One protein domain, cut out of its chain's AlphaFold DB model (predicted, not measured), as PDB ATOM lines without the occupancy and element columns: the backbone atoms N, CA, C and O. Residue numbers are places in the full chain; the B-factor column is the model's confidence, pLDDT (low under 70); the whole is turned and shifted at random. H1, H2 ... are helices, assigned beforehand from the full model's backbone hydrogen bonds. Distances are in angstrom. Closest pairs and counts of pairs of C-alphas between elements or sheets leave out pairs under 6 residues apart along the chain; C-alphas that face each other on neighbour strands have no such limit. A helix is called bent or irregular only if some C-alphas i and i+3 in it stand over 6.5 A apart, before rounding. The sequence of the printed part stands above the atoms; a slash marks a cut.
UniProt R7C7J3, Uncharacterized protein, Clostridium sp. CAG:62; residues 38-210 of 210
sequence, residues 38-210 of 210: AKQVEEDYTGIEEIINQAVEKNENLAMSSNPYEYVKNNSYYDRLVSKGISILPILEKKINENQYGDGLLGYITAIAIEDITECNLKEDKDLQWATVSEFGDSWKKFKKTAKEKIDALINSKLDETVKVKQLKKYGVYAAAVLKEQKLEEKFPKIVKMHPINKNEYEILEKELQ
ATOM      1  N   ALA A  38     117.413  97.836  77.350       94.38
ATOM      2  CA  ALA A  38     118.516  96.881  77.253       94.38
ATOM      3  C   ALA A  38     119.866  97.562  76.986       94.38
ATOM      4  O   ALA A  38     120.849  97.247  77.644       94.38
ATOM      5  N   LYS A  39     119.918  98.549  76.081       96.31
ATOM      6  CA  LYS A  39     121.157  99.295  75.822       96.31
ATOM      7  C   LYS A  39     121.607 100.094  77.045       96.31
ATOM      8  O   LYS A  39     122.799 100.164  77.307       96.31
ATOM      9  N   GLN A  40     120.670 100.691  77.785       96.88
ATOM     10  CA  GLN A  40     121.000 101.393  79.028       96.88
ATOM     11  C   GLN A  40     121.568 100.433  80.081       96.88
ATOM     12  O   GLN A  40     122.530 100.792  80.746       96.88
ATOM     13  N   VAL A  41     121.017  99.219  80.191       97.56
ATOM     14  CA  VAL A  41     121.536  98.168  81.081       97.56
ATOM     15  C   VAL A  41     122.967  97.771  80.701       97.56
ATOM     16  O   VAL A  41     123.819  97.708  81.578       97.56
ATOM     17  N   GLU A  42     123.273  97.562  79.416       97.56
ATOM     18  CA  GLU A  42     124.658  97.272  78.995       97.56
ATOM     19  C   GLU A  42     125.618  98.430  79.321       97.56
ATOM     20  O   GLU A  42     126.722  98.201  79.803       97.56
ATOM     21  N   GLU A  43     125.187  99.679  79.118       97.62
ATOM     22  CA  GLU A  43     125.980 100.862  79.483       97.62
ATOM     23  C   GLU A  43     126.208 100.977  80.997       97.62
ATOM     24  O   GLU A  43     127.247 101.482  81.422       97.62
ATOM     25  N   ASP A  44     125.260 100.520  81.819       98.44
ATOM     26  CA  ASP A  44     125.462 100.419  83.264       98.44
ATOM     27  C   ASP A  44     126.504  99.355  83.605       98.44
ATOM     28  O   ASP A  44     127.388  99.638  84.405       98.44
ATOM     29  N   TYR A  45     126.454  98.170  82.984       98.31
ATOM     30  CA  TYR A  45     127.459  97.123  83.212       98.31
ATOM     31  C   TYR A  45     128.868  97.587  82.848       98.31
ATOM     32  O   TYR A  45     129.774  97.435  83.663       98.31
ATOM     33  N   THR A  46     129.044  98.230  81.689       98.12
ATOM     34  CA  THR A  46     130.347  98.795  81.307       98.12
ATOM     35  C   THR A  46     130.847  99.793  82.353       98.12
ATOM     36  O   THR A  46     131.992  99.715  82.788       98.12
ATOM     37  N   GLY A  47     129.983 100.698  82.821       98.06
ATOM     38  CA  GLY A  47     130.360 101.662  83.855       98.06
ATOM     39  C   GLY A  47     130.627 101.032  85.229       98.06
ATOM     40  O   GLY A  47     131.501 101.502  85.959       98.06
ATOM     41  N   ILE A  48     129.920  99.953  85.583       98.25
ATOM     42  CA  ILE A  48     130.181  99.167  86.796       98.25
ATOM     43  C   ILE A  48     131.602  98.597  86.744       98.25
ATOM     44  O   ILE A  48     132.349  98.767  87.709       98.25
ATOM     45  N   GLU A  49     131.982  97.968  85.630       97.00
ATOM     46  CA  GLU A  49     133.326  97.410  85.430       97.00
ATOM     47  C   GLU A  49     134.407  98.491  85.479       97.00
ATOM     48  O   GLU A  49     135.429  98.305  86.137       97.00
ATOM     49  N   GLU A  50     134.181  99.642  84.840       96.81
ATOM     50  CA  GLU A  50     135.117 100.770  84.872       96.81
ATOM     51  C   GLU A  50     135.378 101.264  86.301       96.81
ATOM     52  O   GLU A  50     136.537 101.456  86.680       96.81
ATOM     53  N   ILE A  51     134.328 101.440  87.115       95.44
ATOM     54  CA  ILE A  51     134.478 101.851  88.520       95.44
ATOM     55  C   ILE A  51     135.213 100.779  89.323       95.44
ATOM     56  O   ILE A  51     136.102 101.116  90.106       95.44
ATOM     57  N   ILE A  52     134.877  99.502  89.124       95.50
ATOM     58  CA  ILE A  52     135.544  98.391  89.811       95.50
ATOM     59  C   ILE A  52     137.032  98.383  89.479       95.50
ATOM     60  O   ILE A  52     137.846  98.390  90.401       95.50
ATOM     61  N   ASN A  53     137.392  98.451  88.197       94.38
ATOM     62  CA  ASN A  53     138.783  98.452  87.742       94.38
ATOM     63  C   ASN A  53     139.574  99.618  88.355       94.38
ATOM     64  O   ASN A  53     140.655  99.420  88.906       94.38
ATOM     65  N   GLN A  54     138.999 100.823  88.377       93.25
ATOM     66  CA  GLN A  54     139.632 101.978  89.022       93.25
ATOM     67  C   GLN A  54     139.761 101.829  90.544       93.25
ATOM     68  O   GLN A  54     140.703 102.358  91.140       93.25
ATOM     69  N   ALA A  55     138.798 101.172  91.193       90.69
ATOM     70  CA  ALA A  55     138.801 100.978  92.636       90.69
ATOM     71  C   ALA A  55     139.833  99.928  93.062       90.69
ATOM     72  O   ALA A  55     140.557 100.161  94.030       90.69
ATOM     73  N   VAL A  56     139.954  98.814  92.332       92.88
ATOM     74  CA  VAL A  56     140.934  97.754  92.632       92.88
ATOM     75  C   VAL A  56     142.372  98.199  92.363       92.88
ATOM     76  O   VAL A  56     143.261  97.836  93.125       92.88
ATOM     77  N   GLU A  57     142.607  99.062  91.366       92.25
ATOM     78  CA  GLU A  57     143.924  99.680  91.131       92.25
ATOM     79  C   GLU A  57     144.403 100.530  92.317       92.25
ATOM     80  O   GLU A  57     145.602 100.666  92.557       92.25
ATOM     81  N   LYS A  58     143.465 101.125  93.062       90.62
ATOM     82  CA  LYS A  58     143.747 102.059  94.162       90.62
ATOM     83  C   LYS A  58     143.617 101.425  95.546       90.62
ATOM     84  O   LYS A  58     143.967 102.068  96.534       90.62
ATOM     85  N   ASN A  59     143.085 100.206  95.639       91.00
ATOM     86  CA  ASN A  59     142.769  99.542  96.899       91.00
ATOM     87  C   ASN A  59     143.049  98.034  96.817       91.00
ATOM     88  O   ASN A  59     142.206  97.247  96.389       91.00
ATOM     89  N   GLU A  60     144.223  97.637  97.309       87.81
ATOM     90  CA  GLU A  60     144.684  96.243  97.332       87.81
ATOM     91  C   GLU A  60     143.733  95.314  98.108       87.81
ATOM     92  O   GLU A  60     143.463  94.195  97.675       87.81
ATOM     93  N   ASN A  61     143.141  95.790  99.211       89.38
ATOM     94  CA  ASN A  61     142.183  94.995  99.986       89.38
ATOM     95  C   ASN A  61     140.915  94.692  99.184       89.38
ATOM     96  O   ASN A  61     140.364  93.598  99.296       89.38
ATOM     97  N   LEU A  62     140.451  95.650  98.376       89.94
ATOM     98  CA  LEU A  62     139.310  95.430  97.494       89.94
ATOM     99  C   LEU A  62     139.674  94.452  96.374       89.94
ATOM    100  O   LEU A  62     138.889  93.555  96.098       89.94
ATOM    101  N   ALA A  63     140.869  94.573  95.789       87.69
ATOM    102  CA  ALA A  63     141.355  93.664  94.747       87.69
ATOM    103  C   ALA A  63     141.441  92.199  95.214       87.69
ATOM    104  O   ALA A  63     141.252  91.280  94.421       87.69
ATOM    105  N   MET A  64     141.703  91.976  96.506       88.56
ATOM    106  CA  MET A  64     141.733  90.648  97.128       88.56
ATOM    107  C   MET A  64     140.378  90.201  97.703       88.56
ATOM    108  O   MET A  64     140.273  89.099  98.246       88.56
ATOM    109  N   SER A  65     139.337  91.033  97.619       91.94
ATOM    110  CA  SER A  65     138.026  90.707  98.176       91.94
ATOM    111  C   SER A  65     137.339  89.618  97.356       91.94
ATOM    112  O   SER A  65     137.065  89.788  96.169       91.94
ATOM    113  N   SER A  66     136.964  88.524  98.014       88.69
ATOM    114  CA  SER A  66     136.073  87.502  97.452       88.69
ATOM    115  C   SER A  66     134.588  87.827  97.651       88.69
ATOM    116  O   SER A  66     133.727  87.060  97.226       88.69
ATOM    117  N   ASN A  67     134.271  88.942  98.314       92.06
ATOM    118  CA  ASN A  67     132.903  89.328  98.623       92.06
ATOM    119  C   ASN A  67     132.329  90.225  97.505       92.06
ATOM    120  O   ASN A  67     132.697  91.404  97.445       92.06
ATOM    121  N   PRO A  68     131.399  89.735  96.655       92.81
ATOM    122  CA  PRO A  68     130.851  90.509  95.537       92.81
ATOM    123  C   PRO A  68     130.121  91.785  95.988       92.81
ATOM    124  O   PRO A  68     130.090  92.768  95.251       92.81
ATOM    125  N   TYR A  69     129.603  91.816  97.223       93.31
ATOM    126  CA  TYR A  69     128.932  92.994  97.780       93.31
ATOM    127  C   TYR A  69     129.885  94.174  98.028       93.31
ATOM    128  O   TYR A  69     129.424  95.303  98.147       93.31
ATOM    129  N   GLU A  70     131.203  93.965  98.105       94.69
ATOM    130  CA  GLU A  70     132.158  95.081  98.226       94.69
ATOM    131  C   GLU A  70     132.289  95.877  96.920       94.69
ATOM    132  O   GLU A  70     132.562  97.074  96.962       94.69
ATOM    133  N   TYR A  71     132.047  95.246  95.768       94.06
ATOM    134  CA  TYR A  71     132.248  95.845  94.441       94.06
ATOM    135  C   TYR A  71     131.085  96.729  93.974       94.06
ATOM    136  O   TYR A  71     131.242  97.545  93.063       94.06
ATOM    137  N   VAL A  72     129.915  96.577  94.598       95.31
ATOM    138  CA  VAL A  72     128.727  97.398  94.315       95.31
ATOM    139  C   VAL A  72     128.624  98.618  95.234       95.31
ATOM    140  O   VAL A  72     127.897  99.561  94.931       95.31
ATOM    141  N   LYS A  73     129.382  98.653  96.340       92.38
ATOM    142  CA  LYS A  73     129.403  99.803  97.254       92.38
ATOM    143  C   LYS A  73     129.984 101.029  96.557       92.38
ATOM    144  O   LYS A  73     131.073 100.973  95.994       92.38
ATOM    145  N   ASN A  74     129.291 102.162  96.681       90.19
ATOM    146  CA  ASN A  74     129.687 103.441  96.081       90.19
ATOM    147  C   ASN A  74     129.882 103.365  94.552       90.19
ATOM    148  O   ASN A  74     130.692 104.104  93.990       90.19
ATOM    149  N   ASN A  75     129.155 102.471  93.877       96.12
ATOM    150  CA  ASN A  75     129.204 102.321  92.431       96.12
ATOM    151  C   ASN A  75     127.988 103.013  91.800       96.12
ATOM    152  O   ASN A  75     126.897 102.457  91.735       96.12
ATOM    153  N   SER A  76     128.178 104.232  91.288       97.56
ATOM    154  CA  SER A  76     127.069 105.040  90.758       97.56
ATOM    155  C   SER A  76     126.354 104.404  89.562       97.56
ATOM    156  O   SER A  76     125.194 104.713  89.295       97.56
ATOM    157  N   TYR A  77     127.043 103.546  88.804       98.38
ATOM    158  CA  TYR A  77     126.425 102.807  87.705       98.38
ATOM    159  C   TYR A  77     125.573 101.645  88.215       98.38
ATOM    160  O   TYR A  77     124.506 101.399  87.655       98.38
ATOM    161  N   TYR A  78     125.986 100.998  89.307       98.62
ATOM    162  CA  TYR A  78     125.159 100.025  90.015       98.62
ATOM    163  C   TYR A  78     123.891 100.674  90.580       98.62
ATOM    164  O   TYR A  78     122.790 100.202  90.302       98.62
ATOM    165  N   ASP A  79     124.021 101.817  91.258       98.31
ATOM    166  CA  ASP A  79     122.868 102.566  91.775       98.31
ATOM    167  C   ASP A  79     121.890 102.929  90.646       98.31
ATOM    168  O   ASP A  79     120.673 102.793  90.778       98.31
ATOM    169  N   ARG A  80     122.424 103.343  89.489       98.06
ATOM    170  CA  ARG A  80     121.640 103.662  88.288       98.06
ATOM    171  C   ARG A  80     120.990 102.433  87.652       98.06
ATOM    172  O   ARG A  80     119.940 102.574  87.018       98.06
ATOM    173  N   LEU A  81     121.610 101.259  87.751       98.44
ATOM    174  CA  LEU A  81     121.032  99.991  87.307       98.44
ATOM    175  C   LEU A  81     119.827  99.646  88.189       98.44
ATOM    176  O   LEU A  81     118.720  99.512  87.671       98.44
ATOM    177  N   VAL A  82     120.020  99.606  89.512       98.19
ATOM    178  CA  VAL A  82     118.971  99.295  90.500       98.19
ATOM    179  C   VAL A  82     117.822 100.304  90.439       98.19
ATOM    180  O   VAL A  82     116.657  99.913  90.481       98.19
ATOM    181  N   SER A  83     118.101 101.593  90.219       96.81
ATOM    182  CA  SER A  83     117.063 102.634  90.137       96.81
ATOM    183  C   SER A  83     116.086 102.469  88.967       96.81
ATOM    184  O   SER A  83     115.069 103.159  88.924       96.81
ATOM    185  N   LYS A  84     116.379 101.606  87.983       95.88
ATOM    186  CA  LYS A  84     115.428 101.264  86.907       95.88
ATOM    187  C   LYS A  84     114.306 100.346  87.396       95.88
ATOM    188  O   LYS A  84     113.290 100.213  86.708       95.88
ATOM    189  N   GLY A  85     114.477  99.740  88.570       96.25
ATOM    190  CA  GLY A  85     113.459  98.969  89.264       96.25
ATOM    191  C   GLY A  85     112.957  97.765  88.469       96.25
ATOM    192  O   GLY A  85     113.662  97.185  87.641       96.25
ATOM    193  N   ILE A  86     111.691  97.419  88.700       96.88
ATOM    194  CA  ILE A  86     111.021  96.227  88.154       96.88
ATOM    195  C   ILE A  86     111.090  96.164  86.617       96.88
ATOM    196  O   ILE A  86     111.103  95.081  86.035       96.88
ATOM    197  N   SER A  87     111.201  97.312  85.939       95.75
ATOM    198  CA  SER A  87     111.228  97.387  84.473       95.75
ATOM    199  C   SER A  87     112.373  96.607  83.811       95.75
ATOM    200  O   SER A  87     112.236  96.201  82.655       95.75
ATOM    201  N   ILE A  88     113.486  96.380  84.521       97.00
ATOM    202  CA  ILE A  88     114.643  95.637  83.999       97.00
ATOM    203  C   ILE A  88     114.730  94.193  84.489       97.00
ATOM    204  O   ILE A  88     115.596  93.470  83.996       97.00
ATOM    205  N   LEU A  89     113.849  93.739  85.390       96.75
ATOM    206  CA  LEU A  89     113.899  92.367  85.916       96.75
ATOM    207  C   LEU A  89     113.934  91.304  84.812       96.75
ATOM    208  O   LEU A  89     114.861  90.493  84.836       96.75
ATOM    209  N   PRO A  90     113.090  91.360  83.758       96.19
ATOM    210  CA  PRO A  90     113.157  90.368  82.684       96.19
ATOM    211  C   PRO A  90     114.510  90.335  81.962       96.19
ATOM    212  O   PRO A  90     114.925  89.295  81.457       96.19
ATOM    213  N   ILE A  91     115.213  91.471  81.898       97.75
ATOM    214  CA  ILE A  91     116.537  91.569  81.274       97.75
ATOM    215  C   ILE A  91     117.579  90.906  82.179       97.75
ATOM    216  O   ILE A  91     118.370  90.098  81.696       97.75
ATOM    217  N   LEU A  92     117.574  91.216  83.477       98.31
ATOM    218  CA  LEU A  92     118.535  90.660  84.436       98.31
ATOM    219  C   LEU A  92     118.339  89.152  84.624       98.31
ATOM    220  O   LEU A  92     119.299  88.387  84.567       98.31
ATOM    221  N   GLU A  93     117.094  88.705  84.764       96.56
ATOM    222  CA  GLU A  93     116.772  87.284  84.875       96.56
ATOM    223  C   GLU A  93     117.182  86.507  83.627       96.56
ATOM    224  O   GLU A  93     117.695  85.393  83.732       96.56
ATOM    225  N   LYS A  94     116.991  87.087  82.436       96.50
ATOM    226  CA  LYS A  94     117.469  86.485  81.192       96.50
ATOM    227  C   LYS A  94     118.985  86.282  81.228       96.50
ATOM    228  O   LYS A  94     119.439  85.193  80.898       96.50
ATOM    229  N   LYS A  95     119.755  87.272  81.698       97.62
ATOM    230  CA  LYS A  95     121.220  87.164  81.836       97.62
ATOM    231  C   LYS A  95     121.641  86.027  82.770       97.62
ATOM    232  O   LYS A  95     122.581  85.304  82.444       97.62
ATOM    233  N   ILE A  96     120.936  85.841  83.891       97.62
ATOM    234  CA  ILE A  96     121.155  84.715  84.816       97.62
ATOM    235  C   ILE A  96     120.804  83.382  84.143       97.62
ATOM    236  O   ILE A  96     121.604  82.453  84.144       97.62
ATOM    237  N   ASN A  97     119.627  83.292  83.521       94.06
ATOM    238  CA  ASN A  97     119.120  82.052  82.931       94.06
ATOM    239  C   ASN A  97     119.921  81.583  81.712       94.06
ATOM    240  O   ASN A  97     120.061  80.381  81.501       94.06
ATOM    241  N   GLU A  98     120.442  82.516  80.919       95.31
ATOM    242  CA  GLU A  98     121.318  82.235  79.777       95.31
ATOM    243  C   GLU A  98     122.785  82.070  80.193       95.31
ATOM    244  O   GLU A  98     123.647  81.874  79.338       95.31
ATOM    245  N   ASN A  99     123.073  82.134  81.498       93.38
ATOM    246  CA  ASN A  99     124.412  82.032  82.062       93.38
ATOM    247  C   ASN A  99     125.406  83.015  81.413       93.38
ATOM    248  O   ASN A  99     126.567  82.675  81.188       93.38
ATOM    249  N   GLN A 100     124.952  84.235  81.092       95.69
ATOM    250  CA  GLN A 100     125.715  85.187  80.273       95.69
ATOM    251  C   GLN A 100     127.098  85.496  80.871       95.69
ATOM    252  O   GLN A 100     128.060  85.678  80.128       95.69
ATOM    253  N   TYR A 101     127.194  85.557  82.201       93.75
ATOM    254  CA  TYR A 101     128.428  85.897  82.915       93.75
ATOM    255  C   TYR A 101     129.025  84.734  83.721       93.75
ATOM    256  O   TYR A 101     130.066  84.919  84.355       93.75
ATOM    257  N   GLY A 102     128.399  83.551  83.721       94.12
ATOM    258  CA  GLY A 102     128.827  82.449  84.584       94.12
ATOM    259  C   GLY A 102     128.813  82.807  86.073       94.12
ATOM    260  O   GLY A 102     128.182  83.775  86.502       94.12
ATOM    261  N   ASP A 103     129.633  82.088  86.840       94.62
ATOM    262  CA  ASP A 103     129.988  82.430  88.224       94.62
ATOM    263  C   ASP A 103     131.071  83.530  88.295       94.62
ATOM    264  O   ASP A 103     131.926  83.537  89.181       94.62
ATOM    265  N   GLY A 104     131.076  84.455  87.330       95.31
ATOM    266  CA  GLY A 104     131.934  85.638  87.320       95.31
ATOM    267  C   GLY A 104     131.341  86.797  88.127       95.31
ATOM    268  O   GLY A 104     130.148  86.821  88.430       95.31
ATOM    269  N   LEU A 105     132.164  87.807  88.437       95.44
ATOM    270  CA  LEU A 105     131.767  88.962  89.258       95.44
ATOM    271  C   LEU A 105     130.495  89.659  88.744       95.44
ATOM    272  O   LEU A 105     129.604  89.953  89.535       95.44
ATOM    273  N   LEU A 106     130.361  89.865  87.430       97.19
ATOM    274  CA  LEU A 106     129.145  90.454  86.858       97.19
ATOM    275  C   LEU A 106     127.905  89.575  87.038       97.19
ATOM    276  O   LEU A 106     126.803  90.105  87.180       97.19
ATOM    277  N   GLY A 107     128.060  88.251  87.074       98.12
ATOM    278  CA  GLY A 107     126.980  87.325  87.409       98.12
ATOM    279  C   GLY A 107     126.496  87.542  88.842       98.12
ATOM    280  O   GLY A 107     125.299  87.727  89.062       98.12
ATOM    281  N   TYR A 108     127.423  87.647  89.800       98.06
ATOM    282  CA  TYR A 108     127.088  87.968  91.192       98.06
ATOM    283  C   TYR A 108     126.434  89.344  91.322       98.06
ATOM    284  O   TYR A 108     125.405  89.467  91.973       98.06
ATOM    285  N   ILE A 109     126.981  90.370  90.668       98.19
ATOM    286  CA  ILE A 109     126.399  91.722  90.665       98.19
ATOM    287  C   ILE A 109     124.982  91.707  90.081       98.19
ATOM    288  O   ILE A 109     124.104  92.397  90.593       98.19
ATOM    289  N   THR A 110     124.734  90.890  89.053       98.56
ATOM    290  CA  THR A 110     123.395  90.714  88.470       98.56
ATOM    291  C   THR A 110     122.429  90.077  89.468       98.56
ATOM    292  O   THR A 110     121.314  90.568  89.618       98.56
ATOM    293  N   ALA A 111     122.853  89.026  90.176       98.19
ATOM    294  CA  ALA A 111     122.052  88.390  91.221       98.19
ATOM    295  C   ALA A 111     121.721  89.369  92.360       98.19
ATOM    296  O   ALA A 111     120.561  89.502  92.741       98.19
ATOM    297  N   ILE A 112     122.718  90.126  92.833       97.81
ATOM    298  CA  ILE A 112     122.533  91.151  93.871       97.81
ATOM    299  C   ILE A 112     121.571  92.242  93.379       97.81
ATOM    300  O   ILE A 112     120.665  92.619  94.106       97.81
ATOM    301  N   ALA A 113     121.705  92.715  92.134       98.50
ATOM    302  CA  ALA A 113     120.778  93.699  91.565       98.50
ATOM    303  C   ALA A 113     119.329  93.190  91.517       98.50
ATOM    304  O   ALA A 113     118.409  93.969  91.748       98.50
ATOM    305  N   ILE A 114     119.107  91.899  91.245       98.44
ATOM    306  CA  ILE A 114     117.767  91.299  91.314       98.44
ATOM    307  C   ILE A 114     117.245  91.317  92.758       98.44
ATOM    308  O   ILE A 114     116.115  91.756  92.973       98.44
ATOM    309  N   GLU A 115     118.045  90.893  93.746       97.44
ATOM    310  CA  GLU A 115     117.649  90.932  95.165       97.44
ATOM    311  C   GLU A 115     117.346  92.371  95.629       97.44
ATOM    312  O   GLU A 115     116.332  92.587  96.290       97.44
ATOM    313  N   ASP A 116     118.149  93.357  95.221       97.56
ATOM    314  CA  ASP A 116     117.982  94.770  95.594       97.56
ATOM    315  C   ASP A 116     116.765  95.422  94.917       97.56
ATOM    316  O   ASP A 116     116.016  96.148  95.566       97.56
ATOM    317  N   ILE A 117     116.514  95.142  93.631       97.88
ATOM    318  CA  ILE A 117     115.334  95.656  92.911       97.88
ATOM    319  C   ILE A 117     114.041  95.071  93.478       97.88
ATOM    320  O   ILE A 117     113.022  95.758  93.559       97.88
ATOM    321  N   THR A 118     114.057  93.780  93.801       97.00
ATOM    322  CA  THR A 118     112.863  93.074  94.284       97.00
ATOM    323  C   THR A 118     112.674  93.189  95.786       97.00
ATOM    324  O   THR A 118     111.603  92.839  96.286       97.00
ATOM    325  N   GLU A 119     113.703  93.646  96.499       96.50
ATOM    326  CA  GLU A 119     113.823  93.594  97.955       96.50
ATOM    327  C   GLU A 119     113.585  92.176  98.514       96.50
ATOM    328  O   GLU A 119     113.052  91.990  99.611       96.50
ATOM    329  N   CYS A 120     113.965  91.152  97.742       95.06
ATOM    330  CA  CYS A 120     113.841  89.742  98.102       95.06
ATOM    331  C   CYS A 120     115.224  89.158  98.388       95.06
ATOM    332  O   CYS A 120     115.936  88.747  97.477       95.06
ATOM    333  N   ASN A 121     115.591  89.077  99.665       91.12
ATOM    334  CA  ASN A 121     116.831  88.429 100.080       91.12
ATOM    335  C   ASN A 121     116.619  86.916 100.220       91.12
ATOM    336  O   ASN A 121     116.089  86.448 101.237       91.12
ATOM    337  N   LEU A 122     117.060  86.136  99.226       93.12
ATOM    338  CA  LEU A 122     116.881  84.681  99.241       93.12
ATOM    339  C   LEU A 122     117.629  84.017 100.398       93.12
ATOM    340  O   LEU A 122     117.205  82.971 100.887       93.12
ATOM    341  N   LYS A 123     118.710  84.634 100.888       85.62
ATOM    342  CA  LYS A 123     119.542  84.070 101.961       85.62
ATOM    343  C   LYS A 123     118.811  83.976 103.302       85.62
ATOM    344  O   LYS A 123     119.267  83.246 104.187       85.62
ATOM    345  N   GLU A 124     117.689  84.682 103.462       86.94
ATOM    346  CA  GLU A 124     116.818  84.560 104.635       86.94
ATOM    347  C   GLU A 124     115.982  83.271 104.663       86.94
ATOM    348  O   GLU A 124     115.479  82.897 105.731       86.94
ATOM    349  N   ASP A 125     115.808  82.606 103.520       87.56
ATOM    350  CA  ASP A 125     115.178  81.292 103.414       87.56
ATOM    351  C   ASP A 125     116.284  80.232 103.311       87.56
ATOM    352  O   ASP A 125     117.091  80.223 102.383       87.56
ATOM    353  N   LYS A 126     116.327  79.325 104.293       87.69
ATOM    354  CA  LYS A 126     117.351  78.273 104.374       87.69
ATOM    355  C   LYS A 126     117.351  77.358 103.148       87.69
ATOM    356  O   LYS A 126     118.385  76.775 102.843       87.69
ATOM    357  N   ASP A 127     116.223  77.260 102.445       89.44
ATOM    358  CA  ASP A 127     116.054  76.388 101.283       89.44
ATOM    359  C   ASP A 127     116.351  77.085  99.943       89.44
ATOM    360  O   ASP A 127     116.160  76.460  98.890       89.44
ATOM    361  N   LEU A 128     116.735  78.369  99.979       94.31
ATOM    362  CA  LEU A 128     117.010  79.232  98.819       94.31
ATOM    363  C   LEU A 128     118.379  79.932  98.912       94.31
ATOM    364  O   LEU A 128     118.683  80.818  98.112       94.31
ATOM    365  N   GLN A 129     119.197  79.568  99.902       94.00
ATOM    366  CA  GLN A 129     120.545  80.107 100.027       94.00
ATOM    367  C   GLN A 129     121.390  79.697  98.822       94.00
ATOM    368  O   GLN A 129     121.306  78.569  98.344       94.00
ATOM    369  N   TRP A 130     122.230  80.621  98.373       94.94
ATOM    370  CA  TRP A 130     123.072  80.451  97.202       94.94
ATOM    371  C   TRP A 130     124.481  80.975  97.494       94.94
ATOM    372  O   TRP A 130     124.658  81.988  98.182       94.94
ATOM    373  N   ALA A 131     125.479  80.266  96.980       93.31
ATOM    374  CA  ALA A 131     126.890  80.629  97.021       93.31
ATOM    375  C   ALA A 131     127.443  80.932  95.623       93.31
ATOM    376  O   ALA A 131     128.432  81.652  95.523       93.31
ATOM    377  N   THR A 132     126.800  80.426  94.566       95.56
ATOM    378  CA  THR A 132     127.175  80.666  93.164       95.56
ATOM    379  C   THR A 132     126.043  81.307  92.365       95.56
ATOM    380  O   THR A 132     124.879  81.296  92.773       95.56
ATOM    381  N   VAL A 133     126.363  81.877  91.204       96.56
ATOM    382  CA  VAL A 133     125.373  82.516  90.322       96.56
ATOM    383  C   VAL A 133     124.451  81.456  89.724       96.56
ATOM    384  O   VAL A 133     123.245  81.679  89.601       96.56
ATOM    385  N   SER A 134     124.992  80.272  89.425       95.50
ATOM    386  CA  SER A 134     124.180  79.123  89.017       95.50
ATOM    387  C   SER A 134     123.173  78.725  90.104       95.50
ATOM    388  O   SER A 134     121.987  78.569  89.813       95.50
ATOM    389  N   GLU A 135     123.612  78.610  91.362       96.38
ATOM    390  CA  GLU A 135     122.725  78.303  92.495       96.38
ATOM    391  C   GLU A 135     121.682  79.399  92.730       96.38
ATOM    392  O   GLU A 135     120.533  79.094  93.071       96.38
ATOM    393  N   PHE A 136     122.048  80.668  92.523       97.69
ATOM    394  CA  PHE A 136     121.098  81.775  92.562       97.69
ATOM    395  C   PHE A 136     120.006  81.591  91.510       97.69
ATOM    396  O   PHE A 136     118.831  81.699  91.842       97.69
ATOM    397  N   GLY A 137     120.365  81.274  90.264       97.00
ATOM    398  CA  GLY A 137     119.393  81.059  89.189       97.00
ATOM    399  C   GLY A 137     118.369  79.970  89.522       97.00
ATOM    400  O   GLY A 137     117.168  80.159  89.311       97.00
ATOM    401  N   ASP A 138     118.814  78.854  90.096       96.25
ATOM    402  CA  ASP A 138     117.924  77.766  90.518       96.25
ATOM    403  C   ASP A 138     117.065  78.153  91.730       96.25
ATOM    404  O   ASP A 138     115.851  77.906  91.748       96.25
ATOM    405  N   SER A 139     117.662  78.824  92.716       97.12
ATOM    406  CA  SER A 139     116.963  79.319  93.907       97.12
ATOM    407  C   SER A 139     115.918  80.371  93.549       97.12
ATOM    408  O   SER A 139     114.797  80.319  94.052       97.12
ATOM    409  N   TRP A 140     116.228  81.271  92.620       96.94
ATOM    410  CA  TRP A 140     115.318  82.302  92.134       96.94
ATOM    411  C   TRP A 140     114.123  81.696  91.395       96.94
ATOM    412  O   TRP A 140     112.975  82.045  91.668       96.94
ATOM    413  N   LYS A 141     114.346  80.699  90.527       95.19
ATOM    414  CA  LYS A 141     113.250  79.948  89.882       95.19
ATOM    415  C   LYS A 141     112.343  79.270  90.910       95.19
ATOM    416  O   LYS A 141     111.118  79.340  90.801       95.19
ATOM    417  N   LYS A 142     112.931  78.622  91.922       95.12
ATOM    418  CA  LYS A 142     112.185  77.967  93.009       95.12
ATOM    419  C   LYS A 142     111.410  78.977  93.857       95.12
ATOM    420  O   LYS A 142     110.258  78.715  94.207       95.12
ATOM    421  N   PHE A 143     112.018  80.124  94.158       95.88
ATOM    422  CA  PHE A 143     111.370  81.242  94.834       95.88
ATOM    423  C   PHE A 143     110.131  81.684  94.058       95.88
ATOM    424  O   PHE A 143     109.030  81.563  94.587       95.88
ATOM    425  N   LYS A 144     110.276  82.078  92.786       94.50
ATOM    426  CA  LYS A 144     109.157  82.585  91.973       94.50
ATOM    427  C   LYS A 144     108.003  81.594  91.862       94.50
ATOM    428  O   LYS A 144     106.854  81.970  92.066       94.50
ATOM    429  N   LYS A 145     108.310  80.305  91.676       93.56
ATOM    430  CA  LYS A 145     107.304  79.231  91.615       93.56
ATOM    431  C   LYS A 145     106.484  79.075  92.903       93.56
ATOM    432  O   LYS A 145     105.354  78.606  92.851       93.56
ATOM    433  N   THR A 146     107.059  79.399  94.062       93.69
ATOM    434  CA  THR A 146     106.432  79.148  95.375       93.69
ATOM    435  C   THR A 146     106.014  80.419  96.110       93.69
ATOM    436  O   THR A 146     105.267  80.340  97.084       93.69
ATOM    437  N   ALA A 147     106.465  81.592  95.658       94.56
ATOM    438  CA  ALA A 147     106.266  82.865  96.339       94.56
ATOM    439  C   ALA A 147     104.782  83.175  96.537       94.56
ATOM    440  O   ALA A 147     104.368  83.416  97.669       94.56
ATOM    441  N   LYS A 148     103.968  83.096  95.474       95.19
ATOM    442  CA  LYS A 148     102.532  83.400  95.553       95.19
ATOM    443  C   LYS A 148     101.815  82.525  96.583       95.19
ATOM    444  O   LYS A 148     101.143  83.050  97.463       95.19
ATOM    445  N   GLU A 149     102.015  81.209  96.530       95.25
ATOM    446  CA  GLU A 149     101.403  80.270  97.478       95.25
ATOM    447  C   GLU A 149     101.833  80.558  98.925       95.25
ATOM    448  O   GLU A 149     100.996  80.609  99.830       95.25
ATOM    449  N   LYS A 150     103.130  80.802  99.158       94.88
ATOM    450  CA  LYS A 150     103.640  81.140 100.495       94.88
ATOM    451  C   LYS A 150     103.066  82.472 101.000       94.88
ATOM    452  O   LYS A 150     102.706  82.567 102.173       94.88
ATOM    453  N   ILE A 151     102.942  83.485 100.140       96.38
ATOM    454  CA  ILE A 151     102.320  84.777 100.473       96.38
ATOM    455  C   ILE A 151     100.838  84.581 100.823       96.38
ATOM    456  O   ILE A 151     100.390  85.061 101.868       96.38
ATOM    457  N   ASP A 152     100.098  83.818 100.019       96.62
ATOM    458  CA  ASP A 152      98.682  83.504 100.245       96.62
ATOM    459  C   ASP A 152      98.476  82.776 101.580       96.62
ATOM    460  O   ASP A 152      97.579  83.117 102.362       96.62
ATOM    461  N   ALA A 153      99.347  81.819 101.902       96.75
ATOM    462  CA  ALA A 153      99.334  81.130 103.188       96.75
ATOM    463  C   ALA A 153      99.582  82.095 104.363       96.75
ATOM    464  O   ALA A 153      98.904  82.011 105.391       96.75
ATOM    465  N   LEU A 154     100.508  83.050 104.221       96.62
ATOM    466  CA  LEU A 154     100.794  84.052 105.254       96.62
ATOM    467  C   LEU A 154      99.617  84.996 105.491       96.62
ATOM    468  O   LEU A 154      99.244  85.222 106.651       96.62
ATOM    469  N   ILE A 155      99.003  85.503 104.421       96.19
ATOM    470  CA  ILE A 155      97.823  86.379 104.479       96.19
ATOM    471  C   ILE A 155      96.689  85.690 105.250       96.19
ATOM    472  O   ILE A 155      96.093  86.298 106.152       96.19
ATOM    473  N   ASN A 156      96.449  84.410 104.957       95.88
ATOM    474  CA  ASN A 156      95.353  83.613 105.517       95.88
ATOM    475  C   ASN A 156      95.676  82.931 106.856       95.88
ATOM    476  O   ASN A 156      94.789  82.368 107.498       95.88
ATOM    477  N   SER A 157      96.926  82.996 107.318       97.19
ATOM    478  CA  SER A 157      97.334  82.389 108.587       97.19
ATOM    479  C   SER A 157      96.637  83.023 109.802       97.19
ATOM    480  O   SER A 157      96.122  84.142 109.752       97.19
ATOM    481  N   LYS A 158      96.671  82.332 110.947       96.56
ATOM    482  CA  LYS A 158      96.186  82.856 112.241       96.56
ATOM    483  C   LYS A 158      97.228  83.706 112.985       96.56
ATOM    484  O   LYS A 158      97.041  84.003 114.160       96.56
ATOM    485  N   LEU A 159      98.341  84.043 112.330       95.81
ATOM    486  CA  LEU A 159      99.397  84.853 112.927       95.81
ATOM    487  C   LEU A 159      98.895  86.265 113.238       95.81
ATOM    488  O   LEU A 159      98.023  86.794 112.544       95.81
ATOM    489  N   ASP A 160      99.506  86.877 114.247       95.19
ATOM    490  CA  ASP A 160      99.321  88.294 114.526       95.19
ATOM    491  C   ASP A 160      99.719  89.153 113.311       95.19
ATOM    492  O   ASP A 160     100.640  88.817 112.560       95.19
ATOM    493  N   GLU A 161      99.034  90.276 113.117       91.81
ATOM    494  CA  GLU A 161      99.234  91.149 111.961       91.81
ATOM    495  C   GLU A 161     100.664  91.697 111.881       91.81
ATOM    496  O   GLU A 161     101.248  91.758 110.796       91.81
ATOM    497  N   THR A 162     101.286  92.019 113.017       93.31
ATOM    498  CA  THR A 162     102.677  92.492 113.050       93.31
ATOM    499  C   THR A 162     103.647  91.409 112.584       93.31
ATOM    500  O   THR A 162     104.600  91.693 111.851       93.31
ATOM    501  N   VAL A 163     103.366  90.151 112.938       95.50
ATOM    502  CA  VAL A 163     104.140  88.986 112.507       95.50
ATOM    503  C   VAL A 163     103.936  88.740 111.015       95.50
ATOM    504  O   VAL A 163     104.921  88.529 110.306       95.50
ATOM    505  N   LYS A 164     102.698  88.841 110.514       95.50
ATOM    506  CA  LYS A 164     102.406  88.744 109.074       95.50
ATOM    507  C   LYS A 164     103.172  89.790 108.282       95.50
ATOM    508  O   LYS A 164     103.875  89.432 107.348       95.50
ATOM    509  N   VAL A 165     103.109  91.059 108.686       94.75
ATOM    510  CA  VAL A 165     103.849  92.145 108.023       94.75
ATOM    511  C   VAL A 165     105.349  91.855 108.016       94.75
ATOM    512  O   VAL A 165     105.990  92.004 106.981       94.75
ATOM    513  N   LYS A 166     105.922  91.398 109.135       94.31
ATOM    514  CA  LYS A 166     107.349  91.044 109.194       94.31
ATOM    515  C   LYS A 166     107.714  89.919 108.219       94.31
ATOM    516  O   LYS A 166     108.781  89.979 107.623       94.31
ATOM    517  N   GLN A 167     106.865  88.905 108.070       94.75
ATOM    518  CA  GLN A 167     107.131  87.780 107.167       94.75
ATOM    519  C   GLN A 167     106.872  88.133 105.696       94.75
ATOM    520  O   GLN A 167     107.650  87.731 104.840       94.75
ATOM    521  N   LEU A 168     105.842  88.931 105.404       95.44
ATOM    522  CA  LEU A 168     105.523  89.394 104.050       95.44
ATOM    523  C   LEU A 168     106.616  90.292 103.465       95.44
ATOM    524  O   LEU A 168     106.892  90.196 102.275       95.44
ATOM    525  N   LYS A 169     107.290  91.098 104.298       94.00
ATOM    526  CA  LYS A 169     108.441  91.920 103.879       94.00
ATOM    527  C   LYS A 169     109.528  91.131 103.149       94.00
ATOM    528  O   LYS A 169     110.192  91.690 102.294       94.00
ATOM    529  N   LYS A 170     109.690  89.842 103.459       93.50
ATOM    530  CA  LYS A 170     110.707  88.980 102.839       93.50
ATOM    531  C   LYS A 170     110.476  88.716 101.351       93.50
ATOM    532  O   LYS A 170     111.390  88.276 100.668       93.50
ATOM    533  N   TYR A 171     109.254  88.944 100.879       95.25
ATOM    534  CA  TYR A 171     108.865  88.768  99.481       95.25
ATOM    535  C   TYR A 171     108.795  90.105  98.728       95.25
ATOM    536  O   TYR A 171     108.288  90.126  97.608       95.25
ATOM    537  N   GLY A 172     109.227  91.208  99.357       95.44
ATOM    538  CA  GLY A 172     109.356  92.540  98.767       95.44
ATOM    539  C   GLY A 172     108.240  92.923  97.793       95.44
ATOM    540  O   GLY A 172     107.049  92.917  98.137       95.44
ATOM    541  N   VAL A 173     108.626  93.221  96.550       96.69
ATOM    542  CA  VAL A 173     107.701  93.649  95.487       96.69
ATOM    543  C   VAL A 173     106.644  92.590  95.145       96.69
ATOM    544  O   VAL A 173     105.511  92.942  94.816       96.69
ATOM    545  N   TYR A 174     106.945  91.295  95.291       96.44
ATOM    546  CA  TYR A 174     105.981  90.224  95.011       96.44
ATOM    547  C   TYR A 174     104.868  90.165  96.063       96.44
ATOM    548  O   TYR A 174     103.708  89.969  95.706       96.44
ATOM    549  N   ALA A 175     105.164  90.416  97.346       96.56
ATOM    550  CA  ALA A 175     104.108  90.556  98.356       96.56
ATOM    551  C   ALA A 175     103.183  91.736  98.043       96.56
ATOM    552  O   ALA A 175     101.964  91.601  98.138       96.56
ATOM    553  N   ALA A 176     103.738  92.884  97.649       95.75
ATOM    554  CA  ALA A 176     102.931  94.039  97.271       95.75
ATOM    555  C   ALA A 176     102.062  93.763  96.028       95.75
ATOM    556  O   ALA A 176     100.894  94.157  96.014       95.75
ATOM    557  N   ALA A 177     102.580  93.036  95.032       95.44
ATOM    558  CA  ALA A 177     101.813  92.623  93.856       95.44
ATOM    559  C   ALA A 177     100.627  91.717  94.226       95.44
ATOM    560  O   ALA A 177      99.492  92.035  93.876       95.44
ATOM    561  N   VAL A 178     100.854  90.655  95.006       95.69
ATOM    562  CA  VAL A 178      99.787  89.727  95.433       95.69
ATOM    563  C   VAL A 178      98.719  90.432  96.282       95.69
ATOM    564  O   VAL A 178      97.522  90.186  96.129       95.69
ATOM    565  N   LEU A 179      99.120  91.359  97.156       95.06
ATOM    566  CA  LEU A 179      98.177  92.151  97.952       95.06
ATOM    567  C   LEU A 179      97.296  93.056  97.084       95.06
ATOM    568  O   LEU A 179      96.106  93.191  97.370       95.06
ATOM    569  N   LYS A 180      97.866  93.650  96.031       92.75
ATOM    570  CA  LYS A 180      97.140  94.474  95.057       92.75
ATOM    571  C   LYS A 180      96.163  93.642  94.225       92.75
ATOM    572  O   LYS A 180      95.015  94.041  94.053       92.75
ATOM    573  N   GLU A 181      96.583  92.460  93.774       91.88
ATOM    574  CA  GLU A 181      95.726  91.491  93.069       91.88
ATOM    575  C   GLU A 181      94.469  91.155  93.896       91.88
ATOM    576  O   GLU A 181      93.346  91.164  93.389       91.88
ATOM    577  N   GLN A 182      94.646  90.931  95.201       93.69
ATOM    578  CA  GLN A 182      93.576  90.534  96.123       93.69
ATOM    579  C   GLN A 182      92.799  91.698  96.745       93.69
ATOM    580  O   GLN A 182      91.889  91.457  97.542       93.69
ATOM    581  N   LYS A 183      93.120  92.949  96.394       94.50
ATOM    582  CA  LYS A 183      92.504  94.161  96.962       94.50
ATOM    583  C   LYS A 183      92.664  94.260  98.489       94.50
ATOM    584  O   LYS A 183      91.721  94.577  99.216       94.50
ATOM    585  N   LEU A 184      93.849  93.906  98.988       94.62
ATOM    586  CA  LEU A 184      94.200  93.872 100.415       94.62
ATOM    587  C   LEU A 184      95.148  95.007 100.829       94.62
ATOM    588  O   LEU A 184      95.734  94.961 101.915       94.62
ATOM    589  N   GLU A 185      95.301  96.041 100.006       92.62
ATOM    590  CA  GLU A 185      96.228  97.150 100.248       92.62
ATOM    591  C   GLU A 185      95.886  97.917 101.530       92.62
ATOM    592  O   GLU A 185      96.784  98.291 102.284       92.62
ATOM    593  N   GLU A 186      94.594  98.094 101.822       92.69
ATOM    594  CA  GLU A 186      94.123  98.759 103.046       92.69
ATOM    595  C   GLU A 186      94.398  97.941 104.310       92.69
ATOM    596  O   GLU A 186      94.603  98.508 105.384       92.69
ATOM    597  N   LYS A 187      94.443  96.610 104.184       92.38
ATOM    598  CA  LYS A 187      94.743  95.692 105.288       92.38
ATOM    599  C   LYS A 187      96.242  95.590 105.556       92.38
ATOM    600  O   LYS A 187      96.647  95.362 106.687       92.38
ATOM    601  N   PHE A 188      97.074  95.779 104.532       93.75
ATOM    602  CA  PHE A 188      98.533  95.721 104.650       93.75
ATOM    603  C   PHE A 188      99.217  96.984 104.097       93.75
ATOM    604  O   PHE A 188     100.149  96.892 103.289       93.75
ATOM    605  N   PRO A 189      98.848  98.187 104.579       93.12
ATOM    606  CA  PRO A 189      99.294  99.443 103.982       93.12
ATOM    607  C   PRO A 189     100.796  99.660 104.156       93.12
ATOM    608  O   PRO A 189     101.414 100.371 103.371       93.12
ATOM    609  N   LYS A 190     101.410  99.042 105.175       93.88
ATOM    610  CA  LYS A 190     102.862  99.099 105.381       93.88
ATOM    611  C   LYS A 190     103.620  98.426 104.239       93.88
ATOM    612  O   LYS A 190     104.608  98.996 103.805       93.88
ATOM    613  N   ILE A 191     103.158  97.266 103.756       94.06
ATOM    614  CA  ILE A 191     103.810  96.523 102.664       94.06
ATOM    615  C   ILE A 191     103.730  97.323 101.362       94.06
ATOM    616  O   ILE A 191     104.753  97.619 100.754       94.06
ATOM    617  N   VAL A 192     102.528  97.768 100.993       91.25
ATOM    618  CA  VAL A 192     102.294  98.486  99.729       91.25
ATOM    619  C   VAL A 192     102.987  99.854  99.698       91.25
ATOM    620  O   VAL A 192     103.447 100.286  98.648       91.25
ATOM    621  N   LYS A 193     103.108 100.542 100.842       91.69
ATOM    622  CA  LYS A 193     103.827 101.827 100.914       91.69
ATOM    623  C   LYS A 193     105.341 101.694 100.775       91.69
ATOM    624  O   LYS A 193     105.959 102.647 100.318       91.69
ATOM    625  N   MET A 194     105.931 100.573 101.199       89.69
ATOM    626  CA  MET A 194     107.370 100.344 101.005       89.69
ATOM    627  C   MET A 194     107.676 100.015  99.545       89.69
ATOM    628  O   MET A 194     108.685 100.480  99.037       89.69
ATOM    629  N   HIS A 195     106.769  99.308  98.867       90.31
ATOM    630  CA  HIS A 195     106.950  98.900  97.475       90.31
ATOM    631  C   HIS A 195     105.790  99.427  96.611       90.31
ATOM    632  O   HIS A 195     104.859  98.682  96.286       90.31
ATOM    633  N   PRO A 196     105.779 100.731  96.271       86.75
ATOM    634  CA  PRO A 196     104.772 101.284  95.379       86.75
ATOM    635  C   PRO A 196     104.968 100.730  93.961       86.75
ATOM    636  O   PRO A 196     105.999 100.962  93.343       86.75
ATOM    637  N   ILE A 197     103.963 100.019  93.441       89.94
ATOM    638  CA  ILE A 197     104.023  99.356  92.128       89.94
ATOM    639  C   ILE A 197     103.019 100.003  91.171       89.94
ATOM    640  O   ILE A 197     101.798  99.995  91.411       89.94
ATOM    641  N   ASN A 198     103.517 100.541  90.057       90.31
ATOM    642  CA  ASN A 198     102.682 101.098  88.996       90.31
ATOM    643  C   ASN A 198     102.028  99.990  88.140       90.31
ATOM    644  O   ASN A 198     102.200  98.798  88.383       90.31
ATOM    645  N   LYS A 199     101.194 100.360  87.162       89.56
ATOM    646  CA  LYS A 199     100.469  99.370  86.348       89.56
ATOM    647  C   LYS A 199     101.412  98.469  85.534       89.56
ATOM    648  O   LYS A 199     101.237  97.259  85.547       89.56
ATOM    649  N   ASN A 200     102.408  99.051  84.869       90.50
ATOM    650  CA  ASN A 200     103.324  98.307  84.002       90.50
ATOM    651  C   ASN A 200     104.210  97.353  84.813       90.50
ATOM    652  O   ASN A 200     104.472  96.236  84.391       90.50
ATOM    653  N   GLU A 201     104.657  97.791  85.988       93.06
ATOM    654  CA  GLU A 201     105.450  96.968  86.904       93.06
ATOM    655  C   GLU A 201     104.639  95.796  87.457       93.06
ATOM    656  O   GLU A 201     105.139  94.678  87.522       93.06
ATOM    657  N   TYR A 202     103.365  96.024  87.787       91.75
ATOM    658  CA  TYR A 202     102.465  94.945  88.190       91.75
ATOM    659  C   TYR A 202     102.313  93.899  87.076       91.75
ATOM    660  O   TYR A 202     102.420  92.713  87.353       91.75
ATOM    661  N   GLU A 203     102.140  94.319  85.819       91.81
ATOM    662  CA  GLU A 203     102.037  93.395  84.677       91.81
ATOM    663  C   GLU A 203     103.316  92.570  84.443       91.81
ATOM    664  O   GLU A 203     103.246  91.474  83.885       91.81
ATOM    665  N   ILE A 204     104.489  93.086  84.832       92.75
ATOM    666  CA  ILE A 204     105.748  92.327  84.815       92.75
ATOM    667  C   ILE A 204     105.717  91.267  85.921       92.75
ATOM    668  O   ILE A 204     105.868  90.084  85.631       92.75
ATOM    669  N   LEU A 205     105.449  91.678  87.163       92.56
ATOM    670  CA  LEU A 205     105.452  90.780  88.323       92.56
ATOM    671  C   LEU A 205     104.361  89.703  88.245       92.56
ATOM    672  O   LEU A 205     104.585  88.566  88.647       92.56
ATOM    673  N   GLU A 206     103.190  90.034  87.703       88.38
ATOM    674  CA  GLU A 206     102.087  89.090  87.510       88.38
ATOM    675  C   GLU A 206     102.483  87.953  86.562       88.38
ATOM    676  O   GLU A 206     102.186  86.796  86.841       88.38
ATOM    677  N   LYS A 207     103.211  88.253  85.479       87.81
ATOM    678  CA  LYS A 207     103.734  87.229  84.558       87.81
ATOM    679  C   LYS A 207     104.821  86.371  85.193       87.81
ATOM    680  O   LYS A 207     105.001  85.228  84.792       87.81
ATOM    681  N   GLU A 208     105.565  86.924  86.145       83.06
ATOM    682  CA  GLU A 208     106.641  86.219  86.844       83.06
ATOM    683  C   GLU A 208     106.141  85.262  87.937       83.06
ATOM    684  O   GLU A 208     106.889  84.364  88.326       83.06
ATOM    685  N   LEU A 209     104.905  85.446  88.422       79.62
ATOM    686  CA  LEU A 209     104.261  84.626  89.459       79.62
ATOM    687  C   LEU A 209     103.303  83.545  88.912       79.62
ATOM    688  O   LEU A 209     102.666  82.853  89.711       79.62
ATOM    689  N   GLN A 210     103.181  83.416  87.585       67.69
ATOM    690  CA  GLN A 210     102.396  82.378  86.890       67.69
ATOM    691  C   GLN A 210     103.221  81.110  86.648       67.69
ATOM    692  O   GLN A 210     102.639  80.009  86.793       67.69
TER     693      GLN A 210
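What this domain is: This is residues 38 to 210 of the 210 residues of an uncharacterized protein of Clostridium sp. CAG:62 (UniProt R7C7J3). Two lobes of helices sit end to end, bridged by the long bent helix H7, whose arm H7a packs on H5 and H6 of the first lobe and whose arm H7b packs on H8a and H8b of the second. In the first lobe H6 lies in the middle, with H3, H4, H5 and H7a round it, and H1 and H2 make the far end; in the second, H7b, H8, H9 and H10 pack together, and H10 also packs on H5. The 173 printed residues have ten named helices, H1 to H10 along the chain, and no named strand: all helix. The whole is compact, with a radius of gyration of the C-alphas of 17.1 A, yet elongated, spanning 54 by 32 by 27 A.

How they stand to each other: Start with H1, residues 38 to 58: its residues 41 to 48 touch H4, residues 76 to 82, at a steep tilt of 39 degrees, opposite ways, the closest C-alphas being those of Asp 44 and Tyr 77, 5.1 A. H2, residues 60 to 63, touches H1 only at the corner, closest at C-alphas 56 and 63, 4.6 A. H3, residues 69 to 72, only just touches the hub H6, residues 105 to 118, with 3 pairs of C-alphas within 8 A, closest at 72 and 109, 7.1 A. H5, residues 85 to 97, is irregular, C-alphas 87 and 90 being 7.5 A apart; it forms a helical hairpin with H6, closest at C-alphas 85 and 117, 5.3 A. H7, residues 133 to 156, and H8, residues 161 to 181, were each assigned as one helix by hydrogen bonds but are bent: C-alphas 145 and 148 are 7.5 A apart, 170 and 173 are 9.2 A apart. Arm H7a, residues 133 to 145, touches H6 at a shallow tilt of 23 degrees, closest at C-alphas 133 and 108, 5.8 A. H7b, residues 148 to 156, and H8a, residues 161 to 170, form a hairpin, closest at C-alphas 154 and 164, 6.3 A. H8b, residues 173 to 181, forms another with H9, residues 189 to 194, closest at C-alphas 176 and 192, 5.1 A. H10, residues 199 to 208, touches H5 at a shallow tilt of 25 degrees, closest at C-alphas 201 and 86, 5.8 A. Every O i to N i+4 pair is within hydrogen-bond range in H4, H6, H7a, H7b, H8b and H9, against 16 of 17 in H1, 6 of 9 in H5, and 5 of 6 in H8a and H10; H2 and H3 are too short for one.

Where its parts are: Find C-alpha 38 at (118.516, 96.881, 77.253); H1 runs 30.8 A from there. H5 is 18.9 A long, H6 20.0 A and H7a 18.4 A. H10 ends at C-alpha 208, (106.641, 86.219, 86.844).

The domain as a whole: The C-alphas farthest apart are those of Glu 57 and Lys 158, 54.8 A. The printed part has no cut; the link from H6 to H7 is long, 14 residues. Mean pLDDT of the printed part is 94.3; residue 210 is under 70.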